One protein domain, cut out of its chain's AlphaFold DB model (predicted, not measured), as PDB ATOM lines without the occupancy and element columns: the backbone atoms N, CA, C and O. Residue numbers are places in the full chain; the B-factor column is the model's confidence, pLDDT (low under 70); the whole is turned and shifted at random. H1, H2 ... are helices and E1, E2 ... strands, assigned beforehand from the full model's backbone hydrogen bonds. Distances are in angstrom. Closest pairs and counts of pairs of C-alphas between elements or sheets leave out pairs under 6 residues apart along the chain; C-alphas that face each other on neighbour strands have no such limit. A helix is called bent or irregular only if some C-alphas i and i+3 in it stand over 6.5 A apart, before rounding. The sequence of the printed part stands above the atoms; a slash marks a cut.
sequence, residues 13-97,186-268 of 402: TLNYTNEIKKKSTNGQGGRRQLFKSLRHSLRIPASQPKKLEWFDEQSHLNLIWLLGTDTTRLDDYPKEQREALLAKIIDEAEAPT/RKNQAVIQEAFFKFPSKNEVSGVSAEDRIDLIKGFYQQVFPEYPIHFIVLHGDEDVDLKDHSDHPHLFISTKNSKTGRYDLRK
ATOM      1  N   THR A  13      94.320  61.891  32.056       93.56
ATOM      2  CA  THR A  13      94.960  62.255  30.798       93.56
ATOM      3  C   THR A  13      96.033  61.231  30.465       93.56
ATOM      4  O   THR A  13      96.646  60.640  31.360       93.56
ATOM      5  N   LEU A  14      96.251  61.010  29.177       92.38
ATOM      6  CA  LEU A  14      97.300  60.158  28.649       92.38
ATOM      7  C   LEU A  14      97.998  60.900  27.514       92.38
ATOM      8  O   LEU A  14      97.371  61.355  26.564       92.38
ATOM      9  N   ASN A  15      99.313  61.037  27.630       92.06
ATOM     10  CA  ASN A  15     100.125  61.705  26.622       92.06
ATOM     11  C   ASN A  15     100.701  60.673  25.656       92.06
ATOM     12  O   ASN A  15     101.364  59.733  26.093       92.06
ATOM     13  N   TYR A  16     100.518  60.882  24.358       91.62
ATOM     14  CA  TYR A  16     101.111  60.066  23.307       91.62
ATOM     15  C   TYR A  16     102.305  60.772  22.689       91.62
ATOM     16  O   TYR A  16     102.227  61.941  22.334       91.62
ATOM     17  N   THR A  17     103.411  60.054  22.560       87.94
ATOM     18  CA  THR A  17     104.654  60.509  21.927       87.94
ATOM     19  C   THR A  17     104.773  59.924  20.521       87.94
ATOM     20  O   THR A  17     104.184  58.878  20.236       87.94
ATOM     21  N   ASN A  18     105.591  60.539  19.667       80.44
ATOM     22  CA  ASN A  18     105.897  59.995  18.337       80.44
ATOM     23  C   ASN A  18     106.827  58.754  18.396       80.44
ATOM     24  O   ASN A  18     107.212  58.173  17.383       80.44
ATOM     25  N   GLU A  19     107.210  58.291  19.590       78.88
ATOM     26  CA  GLU A  19     108.017  57.083  19.722       78.88
ATOM     27  C   GLU A  19     107.218  55.815  19.410       78.88
ATOM     28  O   GLU A  19     106.108  55.593  19.906       78.88
ATOM     29  N   ILE A  20     107.838  54.893  18.675       74.69
ATOM     30  CA  ILE A  20     107.321  53.535  18.513       74.69
ATOM     31  C   ILE A  20     107.651  52.734  19.784       74.69
ATOM     32  O   ILE A  20     108.667  52.046  19.867       74.69
ATOM     33  N   LYS A  21     106.783  52.819  20.800       67.69
ATOM     34  CA  LYS A  21     106.905  52.048  22.053       67.69
ATOM     35  C   LYS A  21     106.065  50.767  22.013       67.69
ATOM     36  O   LYS A  21     104.920  50.778  21.559       67.69
ATOM     37  N   LYS A  22     106.613  49.658  22.536       61.69
ATOM     38  CA  LYS A  22     105.860  48.403  22.764       61.69
ATOM     39  C   LYS A  22     104.977  48.467  24.024       61.69
ATOM     40  O   LYS A  22     103.914  47.855  24.040       61.69
ATOM     41  N   LYS A  23     105.393  49.209  25.061       64.25
ATOM     42  CA  LYS A  23     104.672  49.395  26.338       64.25
ATOM     43  C   LYS A  23     104.717  50.865  26.773       64.25
ATOM     44  O   LYS A  23     105.629  51.586  26.377       64.25
ATOM     45  N   SER A  24     103.733  51.295  27.566       61.31
ATOM     46  CA  SER A  24     103.721  52.641  28.155       61.31
ATOM     47  C   SER A  24     104.823  52.717  29.210       61.31
ATOM     48  O   SER A  24     104.947  51.808  30.032       61.31
ATOM     49  N   THR A  25     105.628  53.775  29.177       58.56
ATOM     50  CA  THR A  25     106.641  54.068  30.198       58.56
ATOM     51  C   THR A  25     106.298  55.405  30.842       58.56
ATOM     52  O   THR A  25     106.028  56.378  30.143       58.56
ATOM     53  N   ASN A  26     106.253  55.449  32.177       59.12
ATOM     54  CA  ASN A  26     105.992  56.663  32.963       59.12
ATOM     55  C   ASN A  26     104.709  57.429  32.569       59.12
ATOM     56  O   ASN A  26     104.691  58.657  32.558       59.12
ATOM     57  N   GLY A  27     103.635  56.713  32.214       62.44
ATOM     58  CA  GLY A  27     102.354  57.333  31.845       62.44
ATOM     59  C   GLY A  27     102.350  58.012  30.472       62.44
ATOM     60  O   GLY A  27     101.452  58.798  30.185       62.44
ATOM     61  N   GLN A  28     103.340  57.722  29.622       68.81
ATOM     62  CA  GLN A  28     103.373  58.160  28.229       68.81
ATOM     63  C   GLN A  28     103.171  56.971  27.295       68.81
ATOM     64  O   GLN A  28     103.872  55.956  27.388       68.81
ATOM     65  N   GLY A  29     102.212  57.096  26.384       79.31
ATOM     66  CA  GLY A  29     102.032  56.161  25.291       79.31
ATOM     67  C   GLY A  29     102.926  56.470  24.096       79.31
ATOM     68  O   GLY A  29     103.400  57.590  23.908       79.31
ATOM     69  N   GLY A  30     103.198  55.447  23.291       85.69
ATOM     70  CA  GLY A  30     103.835  55.613  21.982       85.69
ATOM     71  C   GLY A  30     102.810  55.669  20.851       85.69
ATOM     72  O   GLY A  30     101.623  55.411  21.063       85.69
ATOM     73  N   ARG A  31     103.286  55.881  19.626       84.88
ATOM     74  CA  ARG A  31     102.474  55.954  18.400       84.88
ATOM     75  C   ARG A  31     101.543  54.749  18.204       84.88
ATOM     76  O   ARG A  31     100.374  54.908  17.875       84.88
ATOM     77  N   ARG A  32     102.014  53.530  18.500       86.31
ATOM     78  CA  ARG A  32     101.181  52.309  18.430       86.31
ATOM     79  C   ARG A  32     100.003  52.328  19.404       86.31
ATOM     80  O   ARG A  32      98.984  51.705  19.132       86.31
ATOM     81  N   GLN A  33     100.157  52.975  20.558       88.69
ATOM     82  CA  GLN A  33      99.087  53.086  21.549       88.69
ATOM     83  C   GLN A  33      98.091  54.172  21.157       88.69
ATOM     84  O   GLN A  33      96.899  53.920  21.273       88.69
ATOM     85  N   LEU A  34      98.564  55.297  20.607       92.31
ATOM     86  CA  LEU A  34      97.699  56.323  20.019       92.31
ATOM     87  C   LEU A  34      96.800  55.719  18.938       92.31
ATOM     88  O   LEU A  34      95.586  55.828  19.024       92.31
ATOM     89  N   PHE A  35      97.390  55.000  17.979       91.75
ATOM     90  CA  PHE A  35      96.644  54.336  16.907       91.75
ATOM     91  C   PHE A  35      95.572  53.379  17.446       91.75
ATOM     92  O   PHE A  35      94.436  53.386  16.983       91.75
ATOM     93  N   LYS A  36      95.906  52.576  18.466       89.56
ATOM     94  CA  LYS A  36      94.938  51.681  19.120       89.56
ATOM     95  C   LYS A  36      93.821  52.444  19.829       89.56
ATOM     96  O   LYS A  36      92.678  52.015  19.727       89.56
ATOM     97  N   SER A  37      94.153  53.530  20.530       92.44
ATOM     98  CA  SER A  37      93.164  54.352  21.231       92.44
ATOM     99  C   SER A  37      92.212  55.019  20.243       92.44
ATOM    100  O   SER A  37      91.010  54.844  20.358       92.44
ATOM    101  N   LEU A  38      92.734  55.642  19.180       95.31
ATOM    102  CA  LEU A  38      91.922  56.257  18.125       95.31
ATOM    103  C   LEU A  38      90.975  55.255  17.455       95.31
ATOM    104  O   LEU A  38      89.797  55.556  17.288       95.31
ATOM    105  N   ARG A  39      91.452  54.047  17.115       93.31
ATOM    106  CA  ARG A  39      90.583  52.996  16.550       93.31
ATOM    107  C   ARG A  39      89.482  52.570  17.510       93.31
ATOM    108  O   ARG A  39      88.350  52.411  17.070       93.31
ATOM    109  N   HIS A  40      89.816  52.373  18.789       91.69
ATOM    110  CA  HIS A  40      88.832  52.048  19.827       91.69
ATOM    111  C   HIS A  40      87.790  53.159  19.925       91.69
ATOM    112  O   HIS A  40      86.597  52.903  19.804       91.69
ATOM    113  N   SER A  41      88.259  54.396  20.061       94.19
ATOM    114  CA  SER A  41      87.441  55.593  20.188       94.19
ATOM    115  C   SER A  41      86.485  55.787  19.019       94.19
ATOM    116  O   SER A  41      85.313  56.036  19.256       94.19
ATOM    117  N   LEU A  42      86.947  55.594  17.785       94.81
ATOM    118  CA  LEU A  42      86.149  55.759  16.565       94.81
ATOM    119  C   LEU A  42      85.399  54.482  16.141       94.81
ATOM    120  O   LEU A  42      84.853  54.437  15.039       94.81
ATOM    121  N   ARG A  43      85.400  53.431  16.976       92.19
ATOM    122  CA  ARG A  43      84.782  52.124  16.686       92.19
ATOM    123  C   ARG A  43      85.203  51.562  15.316       92.19
ATOM    124  O   ARG A  43      84.393  51.046  14.557       92.19
ATOM    125  N   ILE A  44      86.494  51.669  14.987       89.44
ATOM    126  CA  ILE A  44      87.069  51.110  13.755       89.44
ATOM    127  C   ILE A  44      87.495  49.656  14.042       89.44
ATOM    128  O   ILE A  44      88.468  49.453  14.786       89.44
ATOM    129  N   PRO A  45      86.828  48.640  13.454       77.88
ATOM    130  CA  PRO A  45      86.997  47.234  13.827       77.88
ATOM    131  C   PRO A  45      88.448  46.766  13.753       77.88
ATOM    132  O   PRO A  45      89.156  47.071  12.796       77.88
ATOM    133  N   ALA A  46      88.928  46.018  14.746       71.56
ATOM    134  CA  ALA A  46      90.237  45.375  14.650       71.56
ATOM    135  C   ALA A  46      90.187  44.187  13.673       71.56
ATOM    136  O   ALA A  46      89.152  43.553  13.510       71.56
ATOM    137  N   SER A  47      91.323  43.842  13.065       65.38
ATOM    138  CA  SER A  47      91.444  42.672  12.181       65.38
ATOM    139  C   SER A  47      91.304  41.325  12.903       65.38
ATOM    140  O   SER A  47      91.171  40.299  12.247       65.38
ATOM    141  N   GLN A  48      91.334  41.310  14.239       60.97
ATOM    142  CA  GLN A  48      91.054  40.127  15.050       60.97
ATOM    143  C   GLN A  48      89.919  40.425  16.036       60.97
ATOM    144  O   GLN A  48      89.963  41.477  16.690       60.97
ATOM    145  N   PRO A  49      88.943  39.512  16.189       59.31
ATOM    146  CA  PRO A  49      87.892  39.654  17.184       59.31
ATOM    147  C   PRO A  49      88.510  39.611  18.583       59.31
ATOM    148  O   PRO A  49      89.296  38.723  18.921       59.31
ATOM    149  N   LYS A  50      88.181  40.606  19.404       65.94
ATOM    150  CA  LYS A  50      88.546  40.627  20.821       65.94
ATOM    151  C   LYS A  50      87.420  40.007  21.651       65.94
ATOM    152  O   LYS A  50      86.290  39.903  21.185       65.94
ATOM    153  N   LYS A  51      87.709  39.647  22.910       66.69
ATOM    154  CA  LYS A  51      86.643  39.426  23.908       66.69
ATOM    155  C   LYS A  51      85.763  40.681  23.985       66.69
ATOM    156  O   LYS A  51      86.315  41.766  23.851       66.69
ATOM    157  N   LEU A  52      84.460  40.518  24.237       74.56
ATOM    158  CA  LEU A  52      83.450  41.588  24.305       74.56
ATOM    159  C   LEU A  52      83.992  42.858  24.994       74.56
ATOM    160  O   LEU A  52      84.288  42.849  26.193       74.56
ATOM    161  N   GLU A  53      84.180  43.930  24.215       76.00
ATOM    162  CA  GLU A  53      84.680  45.226  24.699       76.00
ATOM    163  C   GLU A  53      83.590  46.306  24.757       76.00
ATOM    164  O   GLU A  53      83.762  47.218  25.563       76.00
ATOM    165  N   TRP A  54      82.530  46.162  23.956       82.56
ATOM    166  CA  TRP A  54      81.312  46.980  23.865       82.56
ATOM    167  C   TRP A  54      80.173  46.113  23.288       82.56
ATOM    168  O   TRP A  54      80.441  45.001  22.823       82.56
ATOM    169  N   PHE A  55      78.935  46.609  23.316       82.38
ATOM    170  CA  PHE A  55      77.759  45.968  22.711       82.38
ATOM    171  C   PHE A  55      77.401  46.635  21.377       82.38
ATOM    172  O   PHE A  55      77.052  47.814  21.354       82.38
ATOM    173  N   ASP A  56      77.473  45.902  20.263       83.31
ATOM    174  CA  ASP A  56      77.209  46.464  18.927       83.31
ATOM    175  C   ASP A  56      75.755  46.959  18.788       83.31
ATOM    176  O   ASP A  56      75.496  47.950  18.106       83.31
ATOM    177  N   GLU A  57      74.810  46.346  19.506       84.88
ATOM    178  CA  GLU A  57      73.402  46.755  19.555       84.88
ATOM    179  C   GLU A  57      73.212  48.144  20.195       84.88
ATOM    180  O   GLU A  57      72.214  48.824  19.952       84.88
ATOM    181  N   GLN A  58      74.187  48.586  20.994       87.19
ATOM    182  CA  GLN A  58      74.191  49.870  21.696       87.19
ATOM    183  C   GLN A  58      74.986  50.960  20.955       87.19
ATOM    184  O   GLN A  58      75.101  52.080  21.449       87.19
ATOM    185  N   SER A  59      75.508  50.672  19.756       87.56
ATOM    186  CA  SER A  59      76.300  51.611  18.937       87.56
ATOM    187  C   SER A  59      75.635  52.979  18.728       87.56
ATOM    188  O   SER A  59      76.310  54.007  18.804       87.56
ATOM    189  N   HIS A  60      74.306  52.995  18.608       89.19
ATOM    190  CA  HIS A  60      73.472  54.189  18.441       89.19
ATOM    191  C   HIS A  60      73.514  55.190  19.615       89.19
ATOM    192  O   HIS A  60      73.001  56.309  19.477       89.19
ATOM    193  N   LEU A  61      74.075  54.791  20.765       91.69
ATOM    194  CA  LEU A  61      74.307  55.634  21.945       91.69
ATOM    195  C   LEU A  61      75.639  56.395  21.873       91.69
ATOM    196  O   LEU A  61      75.871  57.325  22.643       91.69
ATOM    197  N   ASN A  62      76.527  56.021  20.952       94.75
ATOM    198  CA  ASN A  62      77.806  56.692  20.788       94.75
ATOM    199  C   ASN A  62      77.629  58.025  20.064       94.75
ATOM    200  O   ASN A  62      77.002  58.102  19.004       94.75
ATOM    201  N   LEU A  63      78.263  59.068  20.593       97.00
ATOM    202  CA  LEU A  63      78.219  60.416  20.030       97.00
ATOM    203  C   LEU A  63      79.616  60.884  19.638       97.00
ATOM    204  O   LEU A  63      80.599  60.536  20.290       97.00
ATOM    205  N   ILE A  64      79.707  61.722  18.612       97.81
ATOM    206  CA  ILE A  64      80.935  62.384  18.188       97.81
ATOM    207  C   ILE A  64      80.706  63.886  18.027       97.81
ATOM    208  O   ILE A  64      79.705  64.340  17.476       97.81
ATOM    209  N   TRP A  65      81.670  64.663  18.504       98.06
ATOM    210  CA  TRP A  65      81.765  66.095  18.280       98.06
ATOM    211  C   TRP A  65      83.061  66.418  17.535       98.06
ATOM    212  O   TRP A  65      84.148  65.973  17.931       98.06
ATOM    213  N   LEU A  66      82.946  67.228  16.482       95.31
ATOM    214  CA  LEU A  66      84.056  67.752  15.694       95.31
ATOM    215  C   LEU A  66      84.062  69.280  15.766       95.31
ATOM    216  O   LEU A  66      83.042  69.934  15.988       95.31
ATOM    217  N   LEU A  67      85.237  69.877  15.570       90.06
ATOM    218  CA  LEU A  67      85.347  71.329  15.538       90.06
ATOM    219  C   LEU A  67      84.510  71.903  14.385       90.06
ATOM    220  O   LEU A  67      84.714  71.540  13.230       90.06
ATOM    221  N   GLY A  68      83.619  72.840  14.710       86.31
ATOM    222  CA  GLY A  68      82.746  73.490  13.730       86.31
ATOM    223  C   GLY A  68      81.480  72.702  13.390       86.31
ATOM    224  O   GLY A  68      80.736  73.143  12.521       86.31
ATOM    225  N   THR A  69      81.220  71.580  14.067       89.75
ATOM    226  CA  THR A  69      79.976  70.814  13.925       89.75
ATOM    227  C   THR A  69      79.226  70.738  15.251       89.75
ATOM    228  O   THR A  69      79.805  70.912  16.333       89.75
ATOM    229  N   ASP A  70      77.940  70.416  15.158       92.19
ATOM    230  CA  ASP A  70      77.166  69.945  16.299       92.19
ATOM    231  C   ASP A  70      77.574  68.514  16.676       92.19
ATOM    232  O   ASP A  70      78.262  67.811  15.924       92.19
ATOM    233  N   THR A  71      77.187  68.101  17.881       95.88
ATOM    234  CA  THR A  71      77.332  66.716  18.332       95.88
ATOM    235  C   THR A  71      76.350  65.842  17.554       95.88
ATOM    236  O   THR A  71      75.165  66.150  17.483       95.88
ATOM    237  N   THR A  72      76.843  64.755  16.970       95.31
ATOM    238  CA  THR A  72      76.056  63.822  16.147       95.31
ATOM    239  C   THR A  72      76.312  62.386  16.584       95.31
ATOM    240  O   THR A  72      77.224  62.131  17.375       95.31
ATOM    241  N   ARG A  73      75.513  61.427  16.107       95.50
ATOM    242  CA  ARG A  73      75.764  60.011  16.394       95.50
ATOM    243  C   ARG A  73      77.010  59.543  15.659       95.50
ATOM    244  O   ARG A  73      77.246  59.911  14.512       95.50
ATOM    245  N   LEU A  74      77.791  58.684  16.304       95.00
ATOM    246  CA  LEU A  74      78.978  58.105  15.676       95.00
ATOM    247  C   LEU A  74      78.619  57.214  14.475       95.00
ATOM    248  O   LEU A  74      79.403  57.125  13.532       95.00
ATOM    249  N   ASP A  75      77.443  56.587  14.488       92.88
ATOM    250  CA  ASP A  75      76.951  55.771  13.371       92.88
ATOM    251  C   ASP A  75      76.635  56.608  12.127       92.88
ATOM    252  O   ASP A  75      76.896  56.161  11.011       92.88
ATOM    253  N   ASP A  76      76.195  57.855  12.323       92.88
ATOM    254  CA  ASP A  76      75.956  58.821  11.245       92.88
ATOM    255  C   ASP A  76      77.271  59.380  10.670       92.88
ATOM    256  O   ASP A  76      77.265  60.080   9.658       92.88
ATOM    257  N   TYR A  77      78.416  59.060  11.290       92.62
ATOM    258  CA  TYR A  77      79.747  59.403  10.804       92.62
ATOM    259  C   TYR A  77      80.353  58.194  10.062       92.62
ATOM    260  O   TYR A  77      80.760  57.217  10.700       92.62
ATOM    261  N   PRO A  78      80.427  58.193   8.715       91.69
ATOM    262  CA  PRO A  78      80.814  57.014   7.939       91.69
ATOM    263  C   PRO A  78      82.205  56.478   8.284       91.69
ATOM    264  O   PRO A  78      83.101  57.220   8.699       91.69
ATOM    265  N   LYS A  79      82.410  55.175   8.076       91.62
ATOM    266  CA  LYS A  79      83.680  54.500   8.377       91.62
ATOM    267  C   LYS A  79      84.859  55.153   7.651       91.62
ATOM    268  O   LYS A  79      85.912  55.341   8.252       91.62
ATOM    269  N   GLU A  80      84.678  55.545   6.396       94.06
ATOM    270  CA  GLU A  80      85.703  56.190   5.574       94.06
ATOM    271  C   GLU A  80      86.113  57.539   6.179       94.06
ATOM    272  O   GLU A  80      87.297  57.872   6.226       94.06
ATOM    273  N   GLN A  81      85.149  58.296   6.718       94.75
ATOM    274  CA  GLN A  81      85.422  59.566   7.395       94.75
ATOM    275  C   GLN A  81      86.132  59.344   8.736       94.75
ATOM    276  O   GLN A  81      87.083  60.060   9.051       94.75
ATOM    277  N   ARG A  82      85.748  58.307   9.494       95.38
ATOM    278  CA  ARG A  82      86.463  57.880  10.711       95.38
ATOM    279  C   ARG A  82      87.912  57.495  10.418       95.38
ATOM    280  O   ARG A  82      88.817  57.898  11.149       95.38
ATOM    281  N   GLU A  83      88.148  56.730   9.357       95.31
ATOM    282  CA  GLU A  83      89.490  56.322   8.933       95.31
ATOM    283  C   GLU A  83      90.321  57.517   8.447       95.31
ATOM    284  O   GLU A  83      91.488  57.630   8.823       95.31
ATOM    285  N   ALA A  84      89.719  58.456   7.710       95.50
ATOM    286  CA  ALA A  84      90.371  59.698   7.298       95.50
ATOM    287  C   ALA A  84      90.726  60.601   8.493       95.50
ATOM    288  O   ALA A  84      91.829  61.146   8.553       95.50
ATOM    289  N   LEU A  85      89.830  60.724   9.481       95.56
ATOM    290  CA  LEU A  85      90.092  61.456  10.722       95.56
ATOM    291  C   LEU A  85      91.248  60.824  11.504       95.56
ATOM    292  O   LEU A  85      92.150  61.528  11.961       95.56
ATOM    293  N   LEU A  86      91.251  59.494  11.626       95.31
ATOM    294  CA  LEU A  86      92.352  58.761  12.240       95.31
ATOM    295  C   LEU A  86      93.668  59.035  11.508       95.31
ATOM    296  O   LEU A  86      94.656  59.363  12.165       95.31
ATOM    297  N   ALA A  87      93.685  58.910  10.176       93.69
ATOM    298  CA  ALA A  87      94.873  59.139   9.360       93.69
ATOM    299  C   ALA A  87      95.412  60.559   9.567       93.69
ATOM    300  O   ALA A  87      96.574  60.716   9.915       93.69
ATOM    301  N   LYS A  88      94.544  61.576   9.523       93.31
ATOM    302  CA  LYS A  88      94.907  62.980   9.768       93.31
ATOM    303  C   LYS A  88      95.604  63.196  11.118       93.31
ATOM    304  O   LYS A  88      96.609  63.901  11.187       93.31
ATOM    305  N   ILE A  89      95.082  62.613  12.200       93.38
ATOM    306  CA  ILE A  89      95.659  62.770  13.550       93.38
ATOM    307  C   ILE A  89      96.996  62.030  13.660       93.38
ATOM    308  O   ILE A  89      97.931  62.508  14.307       93.38
ATOM    309  N   ILE A  90      97.091  60.856  13.037       90.31
ATOM    310  CA  ILE A  90      98.322  60.070  12.984       90.31
ATOM    311  C   ILE A  90      99.392  60.804  12.168       90.31
ATOM    312  O   ILE A  90     100.514  60.947  12.648       90.31
ATOM    313  N   ASP A  91      99.033  61.372  11.021       87.56
ATOM    314  CA  ASP A  91      99.926  62.166  10.183       87.56
ATOM    315  C   ASP A  91     100.415  63.424  10.908       87.56
ATOM    316  O   ASP A  91     101.597  63.742  10.838       87.56
ATOM    317  N   GLU A  92      99.571  64.113  11.686       84.69
ATOM    318  CA  GLU A  92     100.020  65.222  12.547       84.69
ATOM    319  C   GLU A  92     101.016  64.757  13.618       84.69
ATOM    320  O   GLU A  92     101.996  65.451  13.906       84.69
ATOM    321  N   ALA A  93     100.766  63.595  14.225       81.06
ATOM    322  CA  ALA A  93     101.666  63.006  15.208       81.06
ATOM    323  C   ALA A  93     103.013  62.595  14.582       81.06
ATOM    324  O   ALA A  93     104.030  62.576  15.280       81.06
ATOM    325  N   GLU A  94     103.017  62.287  13.282       75.75
ATOM    326  CA  GLU A  94     104.178  61.891  12.483       75.75
ATOM    327  C   GLU A  94     104.896  63.045  11.784       75.75
ATOM    328  O   GLU A  94     106.084  62.895  11.474       75.75
ATOM    329  N   ALA A  95     104.194  64.160  11.545       62.31
ATOM    330  CA  ALA A  95     104.621  65.276  10.710       62.31
ATOM    331  C   ALA A  95     106.076  65.668  11.010       62.31
ATOM    332  O   ALA A  95     106.464  65.743  12.181       62.31
ATOM    333  N   PRO A  96     106.906  65.890   9.973       53.31
ATOM    334  CA  PRO A  96     108.357  65.818  10.067       53.31
ATOM    335  C   PRO A  96     108.910  66.709  11.180       53.31
ATOM    336  O   PRO A  96     108.803  67.933  11.182       53.31
ATOM    337  N   THR A  97     109.534  66.040  12.144       50.16
ATOM    338  CA  THR A  97     110.022  66.604  13.409       50.16
ATOM    339  C   THR A  97     111.492  67.002  13.366       50.16
ATOM    340  O   THR A  97     112.057  67.427  14.375       50.16
ATOM    341  N   ARG A 186     110.701  66.969  20.085       68.31
ATOM    342  CA  ARG A 186     111.648  65.988  20.637       68.31
ATOM    343  C   ARG A 186     111.036  64.592  20.528       68.31
ATOM    344  O   ARG A 186     109.841  64.430  20.724       68.31
ATOM    345  N   LYS A 187     111.857  63.560  20.333       64.50
ATOM    346  CA  LYS A 187     111.396  62.163  20.195       64.50
ATOM    347  C   LYS A 187     110.410  61.727  21.307       64.50
ATOM    348  O   LYS A 187     109.370  61.153  21.018       64.50
ATOM    349  N   ASN A 188     110.684  62.119  22.556       71.69
ATOM    350  CA  ASN A 188     109.855  61.852  23.746       71.69
ATOM    351  C   ASN A 188     108.807  62.933  24.076       71.69
ATOM    352  O   ASN A 188     108.221  62.927  25.159       71.69
ATOM    353  N   GLN A 189     108.602  63.907  23.197       81.69
ATOM    354  CA  GLN A 189     107.606  64.949  23.409       81.69
ATOM    355  C   GLN A 189     106.219  64.396  23.101       81.69
ATOM    356  O   GLN A 189     106.027  63.657  22.135       81.69
ATOM    357  N   ALA A 190     105.257  64.732  23.957       89.00
ATOM    358  CA  ALA A 190     103.863  64.422  23.697       89.00
ATOM    359  C   ALA A 190     103.417  65.194  22.451       89.00
ATOM    360  O   ALA A 190     103.678  66.393  22.383       89.00
ATOM    361  N   VAL A 191     102.765  64.516  21.512       91.50
ATOM    362  CA  VAL A 191     102.210  65.079  20.273       91.50
ATOM    363  C   VAL A 191     100.691  65.187  20.320       91.50
ATOM    364  O   VAL A 191     100.131  66.190  19.895       91.50
ATOM    365  N   ILE A 192     100.041  64.197  20.931       94.75
ATOM    366  CA  ILE A 192      98.601  64.168  21.192       94.75
ATOM    367  C   ILE A 192      98.395  63.863  22.674       94.75
ATOM    368  O   ILE A 192      99.105  63.029  23.245       94.75
ATOM    369  N   GLN A 193      97.429  64.522  23.304       96.25
ATOM    370  CA  GLN A 193      96.926  64.138  24.618       96.25
ATOM    371  C   GLN A 193      95.496  63.633  24.463       96.25
ATOM    372  O   GLN A 193      94.668  64.259  23.813       96.25
ATOM    373  N   GLU A 194      95.215  62.496  25.078       97.56
ATOM    374  CA  GLU A 194      93.857  62.031  25.307       97.56
ATOM    375  C   GLU A 194      93.457  62.378  26.735       97.56
ATOM    376  O   GLU A 194      94.259  62.248  27.666       97.56
ATOM    377  N   ALA A 195      92.220  62.809  26.914       97.38
ATOM    378  CA  ALA A 195      91.616  63.031  28.209       97.38
ATOM    379  C   ALA A 195      90.261  62.345  28.253       97.38
ATOM    380  O   ALA A 195      89.519  62.381  27.280       97.38
ATOM    381  N   PHE A 196      89.919  61.748  29.384       95.25
ATOM    382  CA  PHE A 196      88.580  61.214  29.587       95.25
ATOM    383  C   PHE A 196      88.136  61.450  31.020       95.25
ATOM    384  O   PHE A 196      88.962  61.565  31.939       95.25
ATOM    385  N   PHE A 197      86.824  61.478  31.224       95.56
ATOM    386  CA  PHE A 197      86.257  61.426  32.559       95.56
ATOM    387  C   PHE A 197      85.050  60.505  32.616       95.56
ATOM    388  O   PHE A 197      84.399  60.263  31.609       95.56
ATOM    389  N   LYS A 198      84.751  59.998  33.812       92.50
ATOM    390  CA  LYS A 198      83.511  59.266  34.059       92.50
ATOM    391  C   LYS A 198      83.074  59.334  35.510       92.50
ATOM    392  O   LYS A 198      83.914  59.345  36.417       92.50
ATOM    393  N   PHE A 199      81.769  59.301  35.732       91.25
ATOM    394  CA  PHE A 199      81.215  58.926  37.027       91.25
ATOM    395  C   PHE A 199      81.207  57.394  37.107       91.25
ATOM    396  O   PHE A 199      80.738  56.745  36.182       91.25
ATOM    397  N   PRO A 200      81.781  56.768  38.148       87.00
ATOM    398  CA  PRO A 200      81.644  55.327  38.337       87.00
ATOM    399  C   PRO A 200      80.166  54.925  38.442       87.00
ATOM    400  O   PRO A 200      79.446  55.550  39.216       87.00
ATOM    401  N   SER A 201      79.739  53.861  37.751       83.31
ATOM    402  CA  SER A 201      78.318  53.475  37.664       83.31
ATOM    403  C   SER A 201      77.655  53.276  39.031       83.31
ATOM    404  O   SER A 201      76.533  53.717  39.245       83.31
ATOM    405  N   LYS A 202      78.399  52.737  40.008       81.81
ATOM    406  CA  LYS A 202      77.957  52.567  41.407       81.81
ATOM    407  C   LYS A 202      77.561  53.864  42.129       81.81
ATOM    408  O   LYS A 202      77.013  53.808  43.222       81.81
ATOM    409  N   ASN A 203      77.927  55.025  41.585       86.62
ATOM    410  CA  ASN A 203      77.576  56.312  42.173       86.62
ATOM    411  C   ASN A 203      76.182  56.784  41.738       86.62
ATOM    412  O   ASN A 203      75.656  57.698  42.380       86.62
ATOM    413  N   GLU A 204      75.615  56.178  40.683       86.69
ATOM    414  CA  GLU A 204      74.251  56.420  40.190       86.69
ATOM    415  C   GLU A 204      73.974  57.920  40.031       86.69
ATOM    416  O   GLU A 204      73.046  58.487  40.612       86.69
ATOM    417  N   VAL A 205      74.879  58.600  39.321       87.75
ATOM    418  CA  VAL A 205      74.728  60.021  38.996       87.75
ATOM    419  C   VAL A 205      73.729  60.130  37.849       87.75
ATOM    420  O   VAL A 205      74.008  59.639  36.757       87.75
ATOM    421  N   SER A 206      72.582  60.751  38.111       86.69
ATOM    422  CA  SER A 206      71.511  61.002  37.143       86.69
ATOM    423  C   SER A 206      71.351  62.500  36.847       86.69
ATOM    424  O   SER A 206      71.976  63.345  37.498       86.69
ATOM    425  N   GLY A 207      70.519  62.835  35.854       86.31
ATOM    426  CA  GLY A 207      70.256  64.225  35.455       86.31
ATOM    427  C   GLY A 207      71.433  64.890  34.739       86.31
ATOM    428  O   GLY A 207      71.629  66.093  34.873       86.31
ATOM    429  N   VAL A 208      72.244  64.087  34.049       89.81
ATOM    430  CA  VAL A 208      73.391  64.510  33.244       89.81
ATOM    431  C   VAL A 208      73.324  63.745  31.926       89.81
ATOM    432  O   VAL A 208      73.493  62.523  31.951       89.81
ATOM    433  N   SER A 209      73.098  64.437  30.809       92.12
ATOM    434  CA  SER A 209      73.011  63.794  29.492       92.12
ATOM    435  C   SER A 209      74.388  63.416  28.923       92.12
ATOM    436  O   SER A 209      75.441  63.778  29.464       92.12
ATOM    437  N   ALA A 210      74.393  62.674  27.816       92.38
ATOM    438  CA  ALA A 210      75.602  62.369  27.058       92.38
ATOM    439  C   ALA A 210      76.243  63.649  26.478       92.38
ATOM    440  O   ALA A 210      77.450  63.877  26.606       92.38
ATOM    441  N   GLU A 211      75.430  64.538  25.916       95.19
ATOM    442  CA  GLU A 211      75.842  65.840  25.390       95.19
ATOM    443  C   GLU A 211      76.412  66.731  26.495       95.19
ATOM    444  O   GLU A 211      77.500  67.282  26.320       95.19
ATOM    445  N   ASP A 212      75.773  66.782  27.670       95.44
ATOM    446  CA  ASP A 212      76.280  67.532  28.824       95.44
ATOM    447  C   ASP A 212      77.702  67.089  29.210       95.44
ATOM    448  O   ASP A 212      78.548  67.892  29.628       95.44
ATOM    449  N   ARG A 213      78.000  65.788  29.074       95.62
ATOM    450  CA  ARG A 213      79.334  65.239  29.352       95.62
ATOM    451  C   ARG A 213      80.345  65.678  28.300       95.62
ATOM    452  O   ARG A 213      81.464  66.053  28.664       95.62
ATOM    453  N   ILE A 214      79.972  65.650  27.021       97.44
ATOM    454  CA  ILE A 214      80.807  66.166  25.927       97.44
ATOM    455  C   ILE A 214      81.093  67.654  26.150       97.44
ATOM    456  O   ILE A 214      82.259  68.061  26.156       97.44
ATOM    457  N   ASP A 215      80.062  68.450  26.418       97.38
ATOM    458  CA  ASP A 215      80.182  69.892  26.612       97.38
ATOM    459  C   ASP A 215      80.990  70.253  27.859       97.38
ATOM    460  O   ASP A 215      81.755  71.224  27.844       97.38
ATOM    461  N   LEU A 216      80.926  69.441  28.921       98.00
ATOM    462  CA  LEU A 216      81.764  69.632  30.100       98.00
ATOM    463  C   LEU A 216      83.259  69.545  29.757       98.00
ATOM    464  O   LEU A 216      84.023  70.455  30.102       98.00
ATOM    465  N   ILE A 217      83.701  68.451  29.121       98.12
ATOM    466  CA  ILE A 217      85.130  68.259  28.827       98.12
ATOM    467  C   ILE A 217      85.603  69.217  27.729       98.12
ATOM    468  O   ILE A 217      86.682  69.802  27.860       98.12
ATOM    469  N   LYS A 218      84.766  69.459  26.714       98.00
ATOM    470  CA  LYS A 218      84.976  70.472  25.671       98.00
ATOM    471  C   LYS A 218      85.194  71.852  26.279       98.00
ATOM    472  O   LYS A 218      86.244  72.458  26.067       98.00
ATOM    473  N   GLY A 219      84.242  72.318  27.087       98.00
ATOM    474  CA  GLY A 219      84.269  73.645  27.692       98.00
ATOM    475  C   GLY A 219      85.455  73.835  28.632       98.00
ATOM    476  O   GLY A 219      86.089  74.888  28.613       98.00
ATOM    477  N   PHE A 220      85.825  72.806  29.404       98.44
ATOM    478  CA  PHE A 220      87.022  72.867  30.243       98.44
ATOM    479  C   PHE A 220      88.288  73.089  29.407       98.44
ATOM    480  O   PHE A 220      89.063  74.003  29.693       98.44
ATOM    481  N   TYR A 221      88.499  72.280  28.366       98.12
ATOM    482  CA  TYR A 221      89.696  72.387  27.534       98.12
ATOM    483  C   TYR A 221      89.719  73.678  26.711       98.12
ATOM    484  O   TYR A 221      90.760  74.326  26.662       98.12
ATOM    485  N   GLN A 222      88.587  74.115  26.157       96.88
ATOM    486  CA  GLN A 222      88.497  75.392  25.441       96.88
ATOM    487  C   GLN A 222      88.750  76.593  26.362       96.88
ATOM    488  O   GLN A 222      89.403  77.548  25.955       96.88
ATOM    489  N   GLN A 223      88.290  76.552  27.616       97.12
ATOM    490  CA  GLN A 223      88.502  77.653  28.558       97.12
ATOM    491  C   GLN A 223      89.937  77.682  29.111       97.12
ATOM    492  O   GLN A 223      90.517  78.754  29.297       97.12
ATOM    493  N   VAL A 224      90.519  76.520  29.422       96.94
ATOM    494  CA  VAL A 224      91.833  76.443  30.082       96.94
ATOM    495  C   VAL A 224      92.985  76.429  29.071       96.94
ATOM    496  O   VAL A 224      94.040  77.011  29.350       96.94
ATOM    497  N   PHE A 225      92.782  75.825  27.898       97.19
ATOM    498  CA  PHE A 225      93.785  75.596  26.853       97.19
ATOM    499  C   PHE A 225      93.299  76.040  25.451       97.19
ATOM    500  O   PHE A 225      93.389  75.251  24.510       97.19
ATOM    501  N   PRO A 226      92.815  77.289  25.270       96.62
ATOM    502  CA  PRO A 226      92.191  77.733  24.015       96.62
ATOM    503  C   PRO A 226      93.125  77.679  22.802       96.62
ATOM    504  O   PRO A 226      92.671  77.548  21.671       96.62
ATOM    505  N   GLU A 227      94.440  77.775  23.010       96.06
ATOM    506  CA  GLU A 227      95.426  77.703  21.932       96.06
ATOM    507  C   GLU A 227      95.642  76.294  21.364       96.06
ATOM    508  O   GLU A 227      96.359  76.161  20.369       96.06
ATOM    509  N   TYR A 228      95.080  75.251  21.973       97.00
ATOM    510  CA  TYR A 228      95.346  73.859  21.617       97.00
ATOM    511  C   TYR A 228      94.116  73.244  20.936       97.00
ATOM    512  O   TYR A 228      93.093  73.049  21.595       97.00
ATOM    513  N   PRO A 229      94.186  72.937  19.627       96.25
ATOM    514  CA  PRO A 229      93.052  72.389  18.895       96.25
ATOM    515  C   PRO A 229      92.598  71.041  19.456       96.25
ATOM    516  O   PRO A 229      93.388  70.099  19.560       96.25
ATOM    517  N   ILE A 230      91.309  70.942  19.782       98.06
ATOM    518  CA  ILE A 230      90.648  69.658  20.022       98.06
ATOM    519  C   ILE A 230      90.379  69.037  18.651       98.06
ATOM    520  O   ILE A 230      89.722  69.654  17.816       98.06
ATOM    521  N   HIS A 231      90.891  67.829  18.428       97.31
ATOM    522  CA  HIS A 231      90.678  67.090  17.185       97.31
ATOM    523  C   HIS A 231      89.250  66.575  17.093       97.31
ATOM    524  O   HIS A 231      88.572  66.807  16.098       97.31
ATOM    525  N   PHE A 232      88.804  65.894  18.146       98.12
ATOM    526  CA  PHE A 232      87.431  65.438  18.307       98.12
ATOM    527  C   PHE A 232      87.168  65.047  19.763       98.12
ATOM    528  O   PHE A 232      88.097  64.870  20.564       98.12
ATOM    529  N   ILE A 233      85.887  64.889  20.083       98.50
ATOM    530  CA  ILE A 233      85.420  64.251  21.311       98.50
ATOM    531  C   ILE A 233      84.480  63.131  20.898       98.50
ATOM    532  O   ILE A 233      83.611  63.346  20.060       98.50
ATOM    533  N   VAL A 234      84.648  61.946  21.470       97.75
ATOM    534  CA  VAL A 234      83.709  60.835  21.293       97.75
ATOM    535  C   VAL A 234      83.193  60.399  22.649       97.75
ATOM    536  O   VAL A 234      83.971  60.325  23.595       97.75
ATOM    537  N   LEU A 235      81.905  60.117  22.753       96.50
ATOM    538  CA  LEU A 235      81.298  59.517  23.929       96.50
ATOM    539  C   LEU A 235      80.972  58.058  23.645       96.50
ATOM    540  O   LEU A 235      80.411  57.742  22.599       96.50
ATOM    541  N   HIS A 236      81.350  57.189  24.582       94.25
ATOM    542  CA  HIS A 236      81.010  55.768  24.556       94.25
ATOM    543  C   HIS A 236      79.845  55.513  25.501       94.25
ATOM    544  O   HIS A 236      80.020  55.668  26.712       94.25
ATOM    545  N   GLY A 237      78.690  55.162  24.933       90.62
ATOM    546  CA  GLY A 237      77.469  54.768  25.654       90.62
ATOM    547  C   GLY A 237      77.151  53.271  25.538       90.62
ATOM    548  O   GLY A 237      76.177  52.791  26.095       90.62
ATOM    549  N   ASP A 238      77.996  52.521  24.831       87.62
ATOM    550  CA  ASP A 238      77.848  51.101  24.485       87.62
ATOM    551  C   ASP A 238      78.688  50.155  25.369       87.62
ATOM    552  O   ASP A 238      78.883  48.977  25.052       87.62
ATOM    553  N   GLU A 239      79.231  50.666  26.478       83.00
ATOM    554  CA  GLU A 239      80.072  49.918  27.420       83.00
ATOM    555  C   GLU A 239      79.337  49.605  28.749       83.00
ATOM    556  O   GLU A 239      79.991  49.402  29.780       83.00
ATOM    557  N   ASP A 240      77.992  49.527  28.731       77.75
ATOM    558  CA  ASP A 240      77.148  49.102  29.866       77.75
ATOM    559  C   ASP A 240      76.350  47.821  29.587       77.75
ATOM    560  O   ASP A 240      75.780  47.626  28.517       77.75
ATOM    561  N   VAL A 241      76.242  46.967  30.603       68.06
ATOM    562  CA  VAL A 241      75.417  45.751  30.564       68.06
ATOM    563  C   VAL A 241      73.950  46.062  30.865       68.06
ATOM    564  O   VAL A 241      73.067  45.385  30.353       68.06
ATOM    565  N   ASP A 242      73.679  47.078  31.692       67.19
ATOM    566  CA  ASP A 242      72.335  47.329  32.225       67.19
ATOM    567  C   ASP A 242      71.577  48.460  31.489       67.19
ATOM    568  O   ASP A 242      70.490  48.825  31.937       67.19
ATOM    569  N   LEU A 243      72.136  49.039  30.409       61.56
ATOM    570  CA  LEU A 243      71.582  50.216  29.699       61.56
ATOM    571  C   LEU A 243      71.239  51.395  30.630       61.56
ATOM    572  O   LEU A 243      70.330  52.178  30.367       61.56
ATOM    573  N   LYS A 244      71.934  51.509  31.763       60.62
ATOM    574  CA  LYS A 244      71.770  52.646  32.666       60.62
ATOM    575  C   LYS A 244      72.708  53.750  32.187       60.62
ATOM    576  O   LYS A 244      73.880  53.470  31.961       60.62
ATOM    577  N   ASP A 245      72.246  55.000  32.142       58.28
ATOM    578  CA  ASP A 245      72.988  56.214  31.712       58.28
ATOM    579  C   ASP A 245      74.268  56.542  32.538       58.28
ATOM    580  O   ASP A 245      74.773  57.672  32.588       58.28
ATOM    581  N   HIS A 246      74.781  55.585  33.309       65.25
ATOM    582  CA  HIS A 246      75.812  55.767  34.315       65.25
ATOM    583  C   HIS A 246      77.208  55.323  33.857       65.25
ATOM    584  O   HIS A 246      78.176  55.694  34.527       65.25
ATOM    585  N   SER A 247      77.353  54.562  32.762       70.88
ATOM    586  CA  SER A 247      78.675  54.149  32.249       70.88
ATOM    587  C   SER A 247      79.291  55.116  31.229       70.88
ATOM    588  O   SER A 247      80.513  55.081  31.028       70.88
ATOM    589  N   ASP A 248      78.473  56.008  30.668       87.88
ATOM    590  CA  ASP A 248      78.850  56.932  29.606       87.88
ATOM    591  C   ASP A 248      80.082  57.751  29.952       87.88
ATOM    592  O   ASP A 248      80.202  58.342  31.042       87.88
ATOM    593  N   HIS A 249      81.000  57.827  28.997       93.25
ATOM    594  CA  HIS A 249      82.227  58.576  29.189       93.25
ATOM    595  C   HIS A 249      82.771  59.159  27.884       93.25
ATOM    596  O   HIS A 249      82.923  58.439  26.897       93.25
ATOM    597  N   PRO A 250      83.097  60.464  27.870       96.81
ATOM    598  CA  PRO A 250      83.732  61.081  26.725       96.81
ATOM    599  C   PRO A 250      85.253  60.922  26.765       96.81
ATOM    600  O   PRO A 250      85.893  61.098  27.806       96.81
ATOM    601  N   HIS A 251      85.822  60.676  25.592       97.88
ATOM    602  CA  HIS A 251      87.235  60.764  25.263       97.88
ATOM    603  C   HIS A 251      87.467  61.989  24.381       97.88
ATOM    604  O   HIS A 251      86.907  62.098  23.293       97.88
ATOM    605  N   LEU A 252      88.316  62.900  24.837       98.38
ATOM    606  CA  LEU A 252      88.766  64.082  24.117       98.38
ATOM    607  C   LEU A 252      90.195  63.860  23.625       98.38
ATOM    608  O   LEU A 252      91.081  63.559  24.426       98.38
ATOM    609  N   PHE A 253      90.432  64.060  22.330       98.25
ATOM    610  CA  PHE A 253      91.774  64.049  21.741       98.25
ATOM    611  C   PHE A 253      92.172  65.475  21.378       98.25
ATOM    612  O   PHE A 253      91.527  66.116  20.552       98.25
ATOM    613  N   ILE A 254      93.239  65.980  21.994       97.38
ATOM    614  CA  ILE A 254      93.736  67.344  21.798       97.38
ATOM    615  C   ILE A 254      95.166  67.326  21.276       97.38
ATOM    616  O   ILE A 254      96.006  66.538  21.730       97.38
ATOM    617  N   SER A 255      95.449  68.211  20.323       95.44
ATOM    618  CA  SER A 255      96.815  68.454  19.882       95.44
ATOM    619  C   SER A 255      97.617  69.069  21.019       95.44
ATOM    620  O   SER A 255      97.172  70.004  21.685       95.44
ATOM    621  N   THR A 256      98.839  68.592  21.243       94.56
ATOM    622  CA  THR A 256      99.746  69.307  22.148       94.56
ATOM    623  C   THR A 256     100.468  70.455  21.438       94.56
ATOM    624  O   THR A 256     101.229  71.173  22.093       94.56
ATOM    625  N   LYS A 257     100.218  70.643  20.129       91.50
ATOM    626  CA  LYS A 257     100.700  71.751  19.304       91.50
ATOM    627  C   LYS A 257      99.856  72.996  19.542       91.50
ATOM    628  O   LYS A 257      98.658  73.026  19.281       91.50
ATOM    629  N   ASN A 258     100.508  74.049  20.001       90.75
ATOM    630  CA  ASN A 258      99.903  75.358  20.128       90.75
ATOM    631  C   ASN A 258      99.669  75.953  18.731       90.75
ATOM    632  O   ASN A 258     100.604  76.086  17.942       90.75
ATOM    633  N   SER A 259      98.426  76.326  18.437       90.50
ATOM    634  CA  SER A 259      98.011  76.898  17.149       90.50
ATOM    635  C   SER A 259      98.673  78.243  16.827       90.50
ATOM    636  O   SER A 259      98.876  78.547  15.656       90.50
ATOM    637  N   LYS A 260      99.065  79.027  17.841       86.19
ATOM    638  CA  LYS A 260      99.721  80.335  17.669       86.19
ATOM    639  C   LYS A 260     101.227  80.209  17.446       86.19
ATOM    640  O   LYS A 260     101.797  80.962  16.669       86.19
ATOM    641  N   THR A 261     101.888  79.288  18.153       82.50
ATOM    642  CA  THR A 261     103.364  79.172  18.126       82.50
ATOM    643  C   THR A 261     103.873  78.029  17.253       82.50
ATOM    644  O   THR A 261     105.066  77.962  16.960       82.50
ATOM    645  N   GLY A 262     103.003  77.083  16.892       82.44
ATOM    646  CA  GLY A 262     103.355  75.846  16.200       82.44
ATOM    647  C   GLY A 262     104.162  74.851  17.045       82.44
ATOM    648  O   GLY A 262     104.590  73.827  16.512       82.44
ATOM    649  N   ARG A 263     104.391  75.124  18.340       83.38
ATOM    650  CA  ARG A 263     105.211  74.287  19.234       83.38
ATOM    651  C   ARG A 263     104.362  73.300  20.026       83.38
ATOM    652  O   ARG A 263     103.264  73.625  20.457       83.38
ATOM    653  N   TYR A 264     104.912  72.117  20.287       88.31
ATOM    654  CA  TYR A 264     104.246  71.048  21.044       88.31
ATOM    655  C   TYR A 264     104.379  71.232  22.568       88.31
ATOM    656  O   TYR A 264     104.980  70.422  23.274       88.31
ATOM    657  N   ASP A 265     103.910  72.357  23.094       89.94
ATOM    658  CA  ASP A 265     104.235  72.855  24.435       89.94
ATOM    659  C   ASP A 265     103.085  72.786  25.458       89.94
ATOM    660  O   ASP A 265     103.201  73.377  26.534       89.94
ATOM    661  N   LEU A 266     102.025  72.001  25.200       94.19
ATOM    662  CA  LEU A 266     100.876  71.853  26.114       94.19
ATOM    663  C   LEU A 266     101.285  71.618  27.573       94.19
ATOM    664  O   LEU A 266     100.720  72.232  28.472       94.19
ATOM    665  N   ARG A 267     102.299  70.782  27.833       92.38
ATOM    666  CA  ARG A 267     102.773  70.510  29.201       92.38
ATOM    667  C   ARG A 267     103.286  71.769  29.909       92.38
ATOM    668  O   ARG A 267     103.008  71.952  31.091       92.38
ATOM    669  N   LYS A 268     104.011  72.639  29.200       92.62
ATOM    670  CA  LYS A 268     104.486  73.916  29.752       92.62
ATOM    671  C   LYS A 268     103.296  74.814  30.088       92.62
ATOM    672  O   LYS A 268     103.242  75.392  31.170       92.62
TER     673      LYS A 268
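This is residues 13 to 97 and 186 to 268 of the 402 residues of an uncharacterized protein of Pseudomonas sp. Lz4W (UniProt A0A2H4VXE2). A twisted sheet of five antiparallel strands is the middle of three layers, with H1 and H3 side by side over one face and H4 over the other. Short H2 sits near one end of the sheet. The 168 printed residues, under half of them in named elements, hold four named helices and five named strands, E1 H1 H2 E2 H3 E3 H4 E4 E5; the sheet's order is E1 - E3 - E5 - E4 - E2, the class mixed. The whole is compact, radius of gyration of the C-alphas 16.0 A, spanning 46 by 39 by 32 A.

Edge strand E1, residues 13 to 17, is antiparallel to E3, residues 190 to 198; N 14 and O 194, 2.8 A apart, are within hydrogen-bond range. H1, residues 31 to 41, is on the sheet at a height of 9.1 A. It touches residues 86 to 93 of H3, residues 79 to 94, on the same face, at a shallow tilt of 26 degrees, opposite ways; the closest C-alphas, Leu 38 and Leu 86, are 6.4 A apart. H2, residues 56 to 61, is irregular, with C-alphas 57 and 60 7.5 A apart, and only grazes the sheet with residues 58 to 61. Edge strand E2, residues 63 to 66, is antiparallel to E4, residues 230 to 236 (N 65 to O 233, 2.8 A). E5, residues 249 to 255, is antiparallel to E3 (N 193 to O 254, 2.9 A) and forms a hairpin with E4 (N 251 to O 234, 2.7 A). H4, residues 210 to 224, is on the opposite face, over E5 and E4, at a height of 8.6 A; its closest C-alphas to E5 are Ile 214 and Pro 250, 5.9 A. E3, H4 and E4 make a split strand-helix-strand unit, two strands running the same way with E5 between them, its crossover right-handed. H1, H3 and H4 have every O i to N i+4 pair within range; H2 has 0 of 2, and 2 of 3 O i to N i+3 pairs.

E1 begins at C-alpha 13 (94.960, 62.255, 30.798), and E5 ends at C-alpha 255 (96.815, 68.454, 19.882). E3 is 23.4 A long, H3 22.2 A, H4 21.7 A.

The farthest C-alphas, Asp 242 and Thr 261, are 46.6 A apart. Residues 98 to 185 are not printed; C-alphas 97 and 186 are 7.4 A apart across the cut. Long links join E1 to H1, H1 to H2, E2 to H3, E3 to H4 and E4 to E5. Confidence is under 70 at residues 21 to 28, 47 to 51, 95 to 97, 186 to 187 and 241 to 246.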